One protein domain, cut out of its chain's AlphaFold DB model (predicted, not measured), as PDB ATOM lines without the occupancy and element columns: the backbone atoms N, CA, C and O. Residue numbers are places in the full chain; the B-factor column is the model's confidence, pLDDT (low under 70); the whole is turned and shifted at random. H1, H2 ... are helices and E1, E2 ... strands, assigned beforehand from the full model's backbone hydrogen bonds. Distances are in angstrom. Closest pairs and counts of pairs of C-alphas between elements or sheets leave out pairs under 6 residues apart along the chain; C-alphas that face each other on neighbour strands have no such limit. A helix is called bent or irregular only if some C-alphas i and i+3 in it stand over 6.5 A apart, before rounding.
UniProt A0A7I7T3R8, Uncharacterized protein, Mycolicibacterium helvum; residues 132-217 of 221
ATOM      1  N   SER A 132     -13.941  42.961 -17.099       92.38
ATOM      2  CA  SER A 132     -13.107  43.672 -16.134       92.38
ATOM      3  C   SER A 132     -11.620  43.532 -16.472       92.38
ATOM      4  O   SER A 132     -11.186  42.555 -17.081       92.38
ATOM      5  N   VAL A 133     -10.824  44.528 -16.074       93.69
ATOM      6  CA  VAL A 133      -9.363  44.505 -16.220       93.69
ATOM      7  C   VAL A 133      -8.725  44.726 -14.854       93.69
ATOM      8  O   VAL A 133      -9.029  45.712 -14.180       93.69
ATOM      9  N   LEU A 134      -7.824  43.827 -14.462       93.62
ATOM     10  CA  LEU A 134      -6.964  43.968 -13.292       93.62
ATOM     11  C   LEU A 134      -5.560  44.374 -13.751       93.62
ATOM     12  O   LEU A 134      -4.861  43.584 -14.379       93.62
ATOM     13  N   LEU A 135      -5.137  45.588 -13.401       92.44
ATOM     14  CA  LEU A 135      -3.764  46.056 -13.596       92.44
ATOM     15  C   LEU A 135      -2.967  45.828 -12.310       92.44
ATOM     16  O   LEU A 135      -3.383  46.279 -11.242       92.44
ATOM     17  N   VAL A 136      -1.830  45.142 -12.406       91.75
ATOM     18  CA  VAL A 136      -1.001  44.779 -11.253       91.75
ATOM     19  C   VAL A 136       0.391  45.369 -11.393       91.75
ATOM     20  O   VAL A 136       1.139  45.016 -12.299       91.75
ATOM     21  N   HIS A 137       0.749  46.233 -10.448       89.44
ATOM     22  CA  HIS A 137       2.060  46.864 -10.329       89.44
ATOM     23  C   HIS A 137       2.546  46.779  -8.881       89.44
ATOM     24  O   HIS A 137       1.740  46.860  -7.955       89.44
ATOM     25  N   GLY A 138       3.852  46.578  -8.679       84.81
ATOM     26  CA  GLY A 138       4.453  46.559  -7.340       84.81
ATOM     27  C   GLY A 138       4.002  45.396  -6.444       84.81
ATOM     28  O   GLY A 138       4.234  45.421  -5.239       84.81
ATOM     29  N   PHE A 139       3.365  44.367  -7.010       87.94
ATOM     30  CA  PHE A 139       2.922  43.181  -6.283       87.94
ATOM     31  C   PHE A 139       3.663  41.947  -6.789       87.94
ATOM     32  O   PHE A 139       3.670  41.663  -7.984       87.94
ATOM     33  N   SER A 140       4.302  41.210  -5.881       87.75
ATOM     34  CA  SER A 140       5.153  40.062  -6.223       87.75
ATOM     35  C   SER A 140       4.411  38.727  -6.293       87.75
ATOM     36  O   SER A 140       5.039  37.723  -6.598       87.75
ATOM     37  N   PHE A 141       3.113  38.683  -5.958       90.12
ATOM     38  CA  PHE A 141       2.325  37.444  -5.827       90.12
ATOM     39  C   PHE A 141       2.883  36.414  -4.824       90.12
ATOM     40  O   PHE A 141       2.521  35.241  -4.856       90.12
ATOM     41  N   ARG A 142       3.736  36.843  -3.883       85.75
ATOM     42  CA  ARG A 142       4.221  35.985  -2.784       85.75
ATOM     43  C   ARG A 142       3.206  35.817  -1.649       85.75
ATOM     44  O   ARG A 142       3.379  34.933  -0.817       85.75
ATOM     45  N   ASP A 143       2.169  36.654  -1.604       82.69
ATOM     46  CA  ASP A 143       1.026  36.453  -0.714       82.69
ATOM     47  C   ASP A 143       0.067  35.436  -1.349       82.69
ATOM     48  O   ASP A 143      -0.645  35.747  -2.308       82.69
ATOM     49  N   GLU A 144       0.102  34.204  -0.838       84.50
ATOM     50  CA  GLU A 144      -0.602  33.060  -1.423       84.50
ATOM     51  C   GLU A 144      -2.117  33.266  -1.460       84.50
ATOM     52  O   GLU A 144      -2.753  32.942  -2.454       84.50
ATOM     53  N   HIS A 145      -2.703  33.895  -0.438       82.31
ATOM     54  CA  HIS A 145      -4.150  34.104  -0.382       82.31
ATOM     55  C   HIS A 145      -4.646  35.032  -1.498       82.31
ATOM     56  O   HIS A 145      -5.656  34.742  -2.143       82.31
ATOM     57  N   LEU A 146      -3.947  36.147  -1.744       86.69
ATOM     58  CA  LEU A 146      -4.301  37.065  -2.830       86.69
ATOM     59  C   LEU A 146      -3.976  36.474  -4.204       86.69
ATOM     60  O   LEU A 146      -4.769  36.630  -5.134       86.69
ATOM     61  N   ARG A 147      -2.847  35.766  -4.335       92.56
ATOM     62  CA  ARG A 147      -2.481  35.048  -5.564       92.56
ATOM     63  C   ARG A 147      -3.552  34.031  -5.948       92.56
ATOM     64  O   ARG A 147      -4.041  34.066  -7.074       92.56
ATOM     65  N   ASP A 148      -3.951  33.174  -5.016       91.81
ATOM     66  CA  ASP A 148      -4.920  32.105  -5.261       91.81
ATOM     67  C   ASP A 148      -6.309  32.666  -5.598       91.81
ATOM     68  O   ASP A 148      -7.054  32.080  -6.386       91.81
ATOM     69  N   LEU A 149      -6.661  33.827  -5.035       92.88
ATOM     70  CA  LEU A 149      -7.877  34.562  -5.378       92.88
ATOM     71  C   LEU A 149      -7.836  35.072  -6.824       92.88
ATOM     72  O   LEU A 149      -8.796  34.855  -7.565       92.88
ATOM     73  N   VAL A 150      -6.729  35.691  -7.248       95.12
ATOM     74  CA  VAL A 150      -6.553  36.164  -8.633       95.12
ATOM     75  C   VAL A 150      -6.553  34.992  -9.618       95.12
ATOM     76  O   VAL A 150      -7.273  35.046 -10.612       95.12
ATOM     77  N   LEU A 151      -5.830  33.904  -9.325       95.56
ATOM     78  CA  LEU A 151      -5.813  32.688 -10.149       95.56
ATOM     79  C   LEU A 151      -7.204  32.071 -10.291       95.56
ATOM     80  O   LEU A 151      -7.629  31.708 -11.392       95.56
ATOM     81  N   ARG A 152      -7.947  31.978  -9.182       94.75
ATOM     82  CA  ARG A 152      -9.322  31.479  -9.198       94.75
ATOM     83  C   ARG A 152     -10.203  32.337 -10.095       94.75
ATOM     84  O   ARG A 152     -10.888  31.764 -10.936       94.75
ATOM     85  N   ALA A 153     -10.161  33.659  -9.934       95.81
ATOM     86  CA  ALA A 153     -10.967  34.576 -10.731       95.81
ATOM     87  C   ALA A 153     -10.606  34.501 -12.221       95.81
ATOM     88  O   ALA A 153     -11.497  34.355 -13.052       95.81
ATOM     89  N   ALA A 154      -9.314  34.497 -12.562       96.19
ATOM     90  CA  ALA A 154      -8.851  34.360 -13.942       96.19
ATOM     91  C   ALA A 154      -9.321  33.042 -14.581       96.19
ATOM     92  O   ALA A 154      -9.694  33.015 -15.753       96.19
ATOM     93  N   ARG A 155      -9.382  31.956 -13.799       95.56
ATOM     94  CA  ARG A 155      -9.895  30.651 -14.240       95.56
ATOM     95  C   ARG A 155     -11.415  30.627 -14.424       95.56
ATOM     96  O   ARG A 155     -11.889  29.995 -15.365       95.56
ATOM     97  N   THR A 156     -12.184  31.251 -13.531       95.31
ATOM     98  CA  THR A 156     -13.659  31.183 -13.549       95.31
ATOM     99  C   THR A 156     -14.316  32.265 -14.397       95.31
ATOM    100  O   THR A 156     -15.442  32.062 -14.838       95.31
ATOM    101  N   ASN A 157     -13.633  33.384 -14.642       96.81
ATOM    102  CA  ASN A 157     -14.112  34.494 -15.458       96.81
ATOM    103  C   ASN A 157     -13.245  34.641 -16.726       96.81
ATOM    104  O   ASN A 157     -12.218  35.318 -16.686       96.81
ATOM    105  N   PRO A 158     -13.653  34.059 -17.871       95.88
ATOM    106  CA  PRO A 158     -12.905  34.165 -19.128       95.88
ATOM    107  C   PRO A 158     -12.814  35.588 -19.694       95.88
ATOM    108  O   PRO A 158     -12.002  35.837 -20.578       95.88
ATOM    109  N   THR A 159     -13.658  36.511 -19.221       96.81
ATOM    110  CA  THR A 159     -13.697  37.905 -19.695       96.81
ATOM    111  C   THR A 159     -12.858  38.858 -18.839       96.81
ATOM    112  O   THR A 159     -12.669  40.010 -19.229       96.81
ATOM    113  N   LEU A 160     -12.363  38.401 -17.681       97.00
ATOM    114  CA  LEU A 160     -11.388  39.139 -16.878       97.00
ATOM    115  C   LEU A 160     -10.056  39.151 -17.619       97.00
ATOM    116  O   LEU A 160      -9.572  38.084 -17.976       97.00
ATOM    117  N   LEU A 161      -9.435  40.317 -17.775       96.94
ATOM    118  CA  LEU A 161      -8.056  40.447 -18.245       96.94
ATOM    119  C   LEU A 161      -7.146  40.867 -17.088       96.94
ATOM    120  O   LEU A 161      -7.337  41.930 -16.502       96.94
ATOM    121  N   VAL A 162      -6.135  40.064 -16.773       96.44
ATOM    122  CA  VAL A 162      -5.114  40.401 -15.774       96.44
ATOM    123  C   VAL A 162      -3.847  40.844 -16.495       96.44
ATOM    124  O   VAL A 162      -3.302  40.092 -17.293       96.44
ATOM    125  N   ILE A 163      -3.361  42.050 -16.213       95.62
ATOM    126  CA  ILE A 163      -2.114  42.584 -16.772       95.62
ATOM    127  C   ILE A 163      -1.139  42.815 -15.623       95.62
ATOM    128  O   ILE A 163      -1.374  43.656 -14.756       95.62
ATOM    129  N   VAL A 164      -0.043  42.064 -15.619       95.38
ATOM    130  CA  VAL A 164       1.014  42.136 -14.612       95.38
ATOM    131  C   VAL A 164       2.214  42.870 -15.194       95.38
ATOM    132  O   VAL A 164       2.845  42.390 -16.134       95.38
ATOM    133  N   PHE A 165       2.547  44.018 -14.610       93.88
ATOM    134  CA  PHE A 165       3.775  44.744 -14.912       93.88
ATOM    135  C   PHE A 165       4.924  44.148 -14.095       93.88
ATOM    136  O   PHE A 165       4.980  44.304 -12.873       93.88
ATOM    137  N   CYS A 166       5.825  43.427 -14.762       92.75
ATOM    138  CA  CYS A 166       6.999  42.834 -14.134       92.75
ATOM    139  C   CYS A 166       7.964  43.939 -13.692       92.75
ATOM    140  O   CYS A 166       8.257  44.837 -14.477       92.75
ATOM    141  N   TYR A 167       8.480  43.866 -12.460       90.31
ATOM    142  CA  TYR A 167       9.400  44.886 -11.941       90.31
ATOM    143  C   TYR A 167      10.668  45.021 -12.796       90.31
ATOM    144  O   TYR A 167      11.082  46.133 -13.100       90.31
ATOM    145  N   SER A 168      11.236  43.904 -13.243       89.81
ATOM    146  CA  SER A 168      12.340  43.856 -14.202       89.81
ATOM    147  C   SER A 168      12.072  42.824 -15.299       89.81
ATOM    148  O   SER A 168      11.125  42.030 -15.223       89.81
ATOM    149  N   ARG A 169      12.938  42.787 -16.317       88.25
ATOM    150  CA  ARG A 169      12.912  41.718 -17.330       88.25
ATOM    151  C   ARG A 169      13.241  40.359 -16.709       88.25
ATOM    152  O   ARG A 169      12.624  39.359 -17.080       88.25
ATOM    153  N   GLY A 170      14.167  40.331 -15.747       86.81
ATOM    154  CA  GLY A 170      14.556  39.117 -15.024       86.81
ATOM    155  C   GLY A 170      13.422  38.506 -14.191       86.81
ATOM    156  O   GLY A 170      13.326  37.282 -14.085       86.81
ATOM    157  N   ASP A 171      12.514  39.335 -13.669       87.75
ATOM    158  CA  ASP A 171      11.430  38.878 -12.790       87.75
ATOM    159  C   ASP A 171      10.301  38.156 -13.525       87.75
ATOM    160  O   ASP A 171       9.546  37.408 -12.898       87.75
ATOM    161  N   ARG A 172      10.177  38.337 -14.847       91.75
ATOM    162  CA  ARG A 172       9.092  37.752 -15.651       91.75
ATOM    163  C   ARG A 172       8.907  36.260 -15.375       91.75
ATOM    164  O   ARG A 172       7.791  35.807 -15.138       91.75
ATOM    165  N   ARG A 173      10.009  35.508 -15.324       91.25
ATOM    166  CA  ARG A 173       9.974  34.063 -15.074       91.25
ATOM    167  C   ARG A 173       9.435  33.718 -13.686       91.25
ATOM    168  O   ARG A 173       8.750  32.712 -13.531       91.25
ATOM    169  N   SER A 174       9.731  34.540 -12.677       92.06
ATOM    170  CA  SER A 174       9.190  34.355 -11.327       92.06
ATOM    171  C   SER A 174       7.675  34.557 -11.312       92.06
ATOM    172  O   SER A 174       6.978  33.835 -10.604       92.06
ATOM    173  N   TYR A 175       7.161  35.514 -12.086       93.81
ATOM    174  CA  TYR A 175       5.722  35.724 -12.222       93.81
ATOM    175  C   TYR A 175       5.037  34.561 -12.941       93.81
ATOM    176  O   TYR A 175       4.041  34.059 -12.435       93.81
ATOM    177  N   GLU A 176       5.602  34.081 -14.051       93.31
ATOM    178  CA  GLU A 176       5.081  32.920 -14.794       93.31
ATOM    179  C   GLU A 176       5.047  31.643 -13.930       93.31
ATOM    180  O   GLU A 176       4.144  30.822 -14.064       93.31
ATOM    181  N   GLN A 177       5.995  31.478 -13.001       93.94
ATOM    182  CA  GLN A 177       5.986  30.369 -12.037       93.94
ATOM    183  C   GLN A 177       4.902  30.510 -10.963       93.94
ATOM    184  O   GLN A 177       4.338  29.508 -10.530       93.94
ATOM    185  N   LEU A 178       4.634  31.735 -10.505       94.12
ATOM    186  CA  LEU A 178       3.606  32.016  -9.497       94.12
ATOM    187  C   LEU A 178       2.196  32.044 -10.096       94.12
ATOM    188  O   LEU A 178       1.226  31.837  -9.373       94.12
ATOM    189  N   LEU A 179       2.078  32.311 -11.395       93.75
ATOM    190  CA  LEU A 179       0.821  32.403 -12.125       93.75
ATOM    191  C   LEU A 179       0.865  31.498 -13.366       93.75
ATOM    192  O   LEU A 179       0.915  32.000 -14.488       93.75
ATOM    193  N   PRO A 180       0.896  30.168 -13.184       89.81
ATOM    194  CA  PRO A 180       1.121  29.254 -14.290       89.81
ATOM    195  C   PRO A 180      -0.114  29.134 -15.194       89.81
ATOM    196  O   PRO A 180      -1.211  28.791 -14.744       89.81
ATOM    197  N   ASP A 181       0.084  29.289 -16.505       84.44
ATOM    198  CA  ASP A 181      -0.973  29.136 -17.519       84.44
ATOM    199  C   ASP A 181      -1.639  27.747 -17.496       84.44
ATOM    200  O   ASP A 181      -2.788  27.582 -17.905       84.44
ATOM    201  N   THR A 182      -0.957  26.725 -16.963       86.12
ATOM    202  CA  THR A 182      -1.534  25.383 -16.771       86.12
ATOM    203  C   THR A 182      -2.751  25.384 -15.846       86.12
ATOM    204  O   THR A 182      -3.618  24.517 -15.976       86.12
ATOM    205  N   GLU A 183      -2.832  26.342 -14.920       84.19
ATOM    206  CA  GLU A 183      -3.964  26.509 -14.006       84.19
ATOM    207  C   GLU A 183      -5.072  27.403 -14.587       84.19
ATOM    208  O   GLU A 183      -6.235  27.281 -14.184       84.19
ATOM    209  N   VAL A 184      -4.744  28.249 -15.571       90.00
ATOM    210  CA  VAL A 184      -5.638  29.255 -16.163       90.00
ATOM    211  C   VAL A 184      -5.729  29.074 -17.681       90.00
ATOM    212  O   VAL A 184      -5.064  29.732 -18.473       90.00
ATOM    213  N   LYS A 185      -6.643  28.201 -18.113       88.62
ATOM    214  CA  LYS A 185      -6.825  27.847 -19.536       88.62
ATOM    215  C   LYS A 185      -7.400  28.964 -20.416       88.62
ATOM    216  O   LYS A 185      -7.470  28.793 -21.628       88.62
ATOM    217  N   ASN A 186      -7.838  30.072 -19.820       91.69
ATOM    218  CA  ASN A 186      -8.492  31.169 -20.534       91.69
ATOM    219  C   ASN A 186      -7.495  32.077 -21.276       91.69
ATOM    220  O   ASN A 186      -7.927  32.887 -22.089       91.69
ATOM    221  N   GLY A 187      -6.185  31.959 -21.014       92.12
ATOM    222  CA  GLY A 187      -5.163  32.786 -21.671       92.12
ATOM    223  C   GLY A 187      -5.317  34.281 -21.376       92.12
ATOM    224  O   GLY A 187      -4.997  35.122 -22.210       92.12
ATOM    225  N   ASN A 188      -5.867  34.608 -20.209       95.44
ATOM    226  CA  ASN A 188      -6.305  35.946 -19.837       95.44
ATOM    227  C   ASN A 188      -5.402  36.619 -18.789       95.44
ATOM    228  O   ASN A 188      -5.814  37.576 -18.133       95.44
ATOM    229  N   ILE A 189      -4.168  36.132 -18.649       96.62
ATOM    230  CA  ILE A 189      -3.105  36.745 -17.852       96.62
ATOM    231  C   ILE A 189      -1.989  37.168 -18.810       96.62
ATOM    232  O   ILE A 189      -1.479  36.358 -19.577       96.62
ATOM    233  N   LEU A 190      -1.623  38.447 -18.780       95.31
ATOM    234  CA  LEU A 190      -0.582  39.036 -19.613       95.31
ATOM    235  C   LEU A 190       0.541  39.588 -18.743       95.31
ATOM    236  O   LEU A 190       0.293  40.278 -17.755       95.31
ATOM    237  N   PHE A 191       1.780  39.343 -19.162       95.00
ATOM    238  CA  PHE A 191       2.979  39.869 -18.516       95.00
ATOM    239  C   PHE A 191       3.612  40.949 -19.387       95.00
ATOM    240  O   PHE A 191       4.010  40.686 -20.527       95.00
ATOM    241  N   VAL A 192       3.734  42.152 -18.832       93.56
ATOM    242  CA  VAL A 192       4.393  43.302 -19.452       93.56
ATOM    243  C   VAL A 192       5.700  43.538 -18.709       93.56
ATOM    244  O   VAL A 192       5.691  43.909 -17.540       93.56
ATOM    245  N   ALA A 193       6.825  43.291 -19.372       90.62
ATOM    246  CA  ALA A 193       8.148  43.586 -18.833       90.62
ATOM    247  C   ALA A 193       8.701  44.870 -19.473       90.62
ATOM    248  O   ALA A 193       8.376  45.124 -20.639       90.62
ATOM    249  N   PRO A 194       9.547  45.640 -18.760       87.25
ATOM    250  CA  PRO A 194      10.239  46.789 -19.329       87.25
ATOM    251  C   PRO A 194      10.976  46.430 -20.620       87.25
ATOM    252  O   PRO A 194      11.493  45.316 -20.762       87.25
ATOM    253  N   SER A 195      11.047  47.388 -21.546       84.25
ATOM    254  CA  SER A 195      11.828  47.237 -22.776       84.25
ATOM    255  C   SER A 195      13.297  46.934 -22.483       84.25
ATOM    256  O   SER A 195      13.827  47.266 -21.420       84.25
ATOM    257  N   GLU A 196      13.959  46.300 -23.451       84.50
ATOM    258  CA  GLU A 196      15.408  46.124 -23.405       84.50
ATOM    259  C   GLU A 196      16.106  47.481 -23.257       84.50
ATOM    260  O   GLU A 196      15.748  48.414 -23.982       84.50
ATOM    261  N   PRO A 197      17.056  47.610 -22.311       81.56
ATOM    262  CA  PRO A 197      17.833  48.834 -22.181       81.56
ATOM    263  C   PRO A 197      18.661  49.064 -23.449       81.56
ATOM    264  O   PRO A 197      19.046  48.105 -24.131       81.56
ATOM    265  N   GLY A 198      18.934  50.330 -23.769       79.50
ATOM    266  CA  GLY A 198      19.856  50.681 -24.840       79.50
ATOM    267  C   GLY A 198      21.255  50.098 -24.612       79.50
ATOM    268  O   GLY A 198      21.627  49.715 -23.501       79.50
ATOM    269  N   ILE A 199      22.053  50.033 -25.680       72.25
ATOM    270  CA  ILE A 199      23.474  49.681 -25.571       72.25
ATOM    271  C   ILE A 199      24.122  50.739 -24.658       72.25
ATOM    272  O   ILE A 199      24.061  51.920 -24.982       72.25
ATOM    273  N   ASP A 200      24.688  50.305 -23.529       77.31
ATOM    274  CA  ASP A 200      25.261  51.120 -22.438       77.31
ATOM    275  C   ASP A 200      24.272  51.753 -21.432       77.31
ATOM    276  O   ASP A 200      24.672  52.574 -20.603       77.31
ATOM    277  N   GLU A 201      23.003  51.338 -21.423       79.12
ATOM    278  CA  GLU A 201      22.044  51.727 -20.381       79.12
ATOM    279  C   GLU A 201      21.911  50.658 -19.285       79.12
ATOM    280  O   GLU A 201      22.022  49.453 -19.523       79.12
ATOM    281  N   ASN A 202      21.653  51.107 -18.053       80.31
ATOM    282  CA  ASN A 202      21.362  50.209 -16.934       80.31
ATOM    283  C   ASN A 202      20.033  49.474 -17.146       80.31
ATOM    284  O   ASN A 202      19.157  49.945 -17.872       80.31
ATOM    285  N   GLU A 203      19.858  48.339 -16.457       81.44
ATOM    286  CA  GLU A 203      18.572  47.642 -16.447       81.44
ATOM    287  C   GLU A 203      17.447  48.595 -16.037       81.44
ATOM    288  O   GLU A 203      17.551  49.364 -15.077       81.44
ATOM    289  N   ARG A 204      16.362  48.534 -16.803       81.44
ATOM    290  CA  ARG A 204      15.203  49.380 -16.610       81.44
ATOM    291  C   ARG A 204      14.189  48.663 -15.731       81.44
ATOM    292  O   ARG A 204      13.811  47.526 -16.011       81.44
ATOM    293  N   PHE A 205      13.732  49.352 -14.693       86.94
ATOM    294  CA  PHE A 205      12.739  48.836 -13.760       86.94
ATOM    295  C   PHE A 205      11.378  49.469 -14.030       86.94
ATOM    296  O   PHE A 205      11.296  50.647 -14.368       86.94
ATOM    297  N   ALA A 206      10.300  48.702 -13.867       85.19
ATOM    298  CA  ALA A 206       8.926  49.174 -13.996       85.19
ATOM    299  C   ALA A 206       8.523  50.002 -12.765       85.19
ATOM    300  O   ALA A 206       7.640  49.624 -11.992       85.19
ATOM    301  N   THR A 207       9.205  51.119 -12.536       85.06
ATOM    302  CA  THR A 207       8.766  52.151 -11.598       85.06
ATOM    303  C   THR A 207       7.504  52.833 -12.136       85.06
ATOM    304  O   THR A 207       7.135  52.665 -13.300       85.06
ATOM    305  N   LEU A 208       6.775  53.548 -11.276       82.56
ATOM    306  CA  LEU A 208       5.483  54.121 -11.666       82.56
ATOM    307  C   LEU A 208       5.626  55.127 -12.820       82.56
ATOM    308  O   LEU A 208       4.815  55.105 -13.737       82.56
ATOM    309  N   ASP A 209       6.684  55.938 -12.799       82.44
ATOM    310  CA  ASP A 209       7.051  56.879 -13.860       82.44
ATOM    311  C   ASP A 209       7.341  56.170 -15.192       82.44
ATOM    312  O   ASP A 209       6.857  56.606 -16.233       82.44
ATOM    313  N   VAL A 210       8.046  55.032 -15.161       82.94
ATOM    314  CA  VAL A 210       8.315  54.218 -16.354       82.94
ATOM    315  C   VAL A 210       7.027  53.635 -16.923       82.94
ATOM    316  O   VAL A 210       6.817  53.683 -18.131       82.94
ATOM    317  N   ILE A 211       6.145  53.104 -16.071       83.12
ATOM    318  CA  ILE A 211       4.867  52.546 -16.531       83.12
ATOM    319  C   ILE A 211       3.976  53.629 -17.120       83.12
ATOM    320  O   ILE A 211       3.342  53.411 -18.155       83.12
ATOM    321  N   GLU A 212       3.923  54.784 -16.458       83.44
ATOM    322  CA  GLU A 212       3.172  55.928 -16.936       83.44
ATOM    323  C   GLU A 212       3.675  56.338 -18.320       83.44
ATOM    324  O   GLU A 212       2.903  56.300 -19.278       83.44
ATOM    325  N   GLN A 213       4.972  56.616 -18.447       82.69
ATOM    326  CA  GLN A 213       5.598  57.058 -19.689       82.69
ATOM    327  C   GLN A 213       5.427  56.064 -20.846       82.69
ATOM    328  O   GLN A 213       5.111  56.480 -21.959       82.69
ATOM    329  N   ASP A 214       5.642  54.770 -20.603       81.75
ATOM    330  CA  ASP A 214       5.728  53.780 -21.681       81.75
ATOM    331  C   ASP A 214       4.381  53.197 -22.095       81.75
ATOM    332  O   ASP A 214       4.201  52.818 -23.254       81.75
ATOM    333  N   TYR A 215       3.452  53.064 -21.146       80.62
ATOM    334  CA  TYR A 215       2.249  52.259 -21.351       80.62
ATOM    335  C   TYR A 215       0.944  53.017 -21.101       80.62
ATOM    336  O   TYR A 215      -0.097  52.558 -21.573       80.62
ATOM    337  N   LEU A 216       0.961  54.141 -20.371       77.56
ATOM    338  CA  LEU A 216      -0.268  54.846 -19.974       77.56
ATOM    339  C   LEU A 216      -0.388  56.267 -20.533       77.56
ATOM    340  O   LEU A 216      -1.511  56.754 -20.687       77.56
ATOM    341  N   VAL A 217       0.715  56.932 -20.877       74.19
ATOM    342  CA  VAL A 217       0.662  58.197 -21.609       74.19
ATOM    343  C   VAL A 217       0.200  57.889 -23.027       74.19
ATOM    344  O   VAL A 217       0.874  57.214 -23.804       74.19
TER     345      VAL A 217
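AT A GLANCE: This is residues 132 to 217 of the 221 residues of an uncharacterized protein of Mycolicibacterium helvum (UniProt A0A7I7T3R8). A small, three-stranded parallel sheet, E1, E2 and E3, has H2 over E3 and H1 grazing it with residues 150 to 155, while H3 sits away from the sheet and touches neither of the other helices. Between E3 and H3 the unnamed stretch of residues 193 to 207 loops out and back, and Asp 200 in it makes one end of the longest axis, opposite Thr 156 at the end of H1. The printed part has 86 residues, with three named strands and three named helices in the order E1, H1, E2, H2, E3, H3; the sheet's order is E1, E2, E3, and its strands are parallel. The class is mixed, helices and strands, with 42 residues in named elements, under half of those printed. The whole is compact, with a radius of gyration of the C-alphas of 13.6 A, yet elongated in outline, with spans of 44 by 26 by 20 A.

IN THESE COORDINATES: The longest strand is E2, residues 161 to 165, 13.0 A from first to last C-alpha. E1, residues 133 to 136, measures 9.7 A and begins with C-alpha 133 at (-9.363, 44.505, -16.220). E3, residues 189 to 192, measures 10.1 A and ends with C-alpha 192 at (4.393, 43.302, -19.452). The longest helix, H1, covers residues 144 to 156 and measures 17.9 A. H2, residues 172 to 178, measures 10.0 A. H3, residues 208 to 216, measures 10.1 A and ends with C-alpha 216 at (-0.268, 54.846, -19.974); it is neither bent nor irregular, but only just: C-alphas 213 and 216 are 6.3 A apart.

HOW THE PARTS SIT: E2 is the inner strand of the sheet, and E1 and E3 are its edge strands. E1 and E2 are parallel, at 19 degrees between their directions; N 134 and O 161 are 2.8 A apart and N 165 and O 136 2.9 A, both within hydrogen-bond range. E2 and E3 are parallel, at 28 degrees, with N 190 and O 162 within hydrogen-bond range at 2.8 A. E1, H1 and E2 form a strand-helix-strand unit, two parallel neighbour strands with a helix between them along the chain, and E2, H2 and E3 form another; both crossovers are right-handed. H2 is on the sheet at a height over the sheet of 10.0 A. It lies over E3, only just not over E2 as well, and runs along the strands, at 22 degrees to E3 on the local plane. The closest C-alphas of H2 and E3 are those of Arg 172 and Phe 191, 7.1 A apart. H1 is on the sheet but only grazes it, with residues 150 to 155; its closest C-alphas to E2 are those of Ala 154 and Val 162, 7.3 A apart. H1 and H2 are close but not clearly touching, with the C-alphas of Arg 147 and Leu 178 closest at 7.9 A, and they are about perpendicular at 89 degrees. H3 is not on the sheet; it is apart from E1, H1 and H2, and only just apart from E2, with the closest C-alphas at 8.0 A. In H1, H2 and H3 every O i to N i+4 pair is within hydrogen-bond range.

THE WHOLE: The two C-alphas farthest apart are those of Thr 156 and Asp 200, at 44.6 A. The C-alphas of Ser 132 and Val 217, the first and last printed, are 20.7 A apart. The printed part has no cut. The link from H1 to E2 is tight, and the link from E3 to H3, 15 residues, is long. The mean pLDDT of the printed part is 88.9, that of H3 is 82, and no printed residue is under 70.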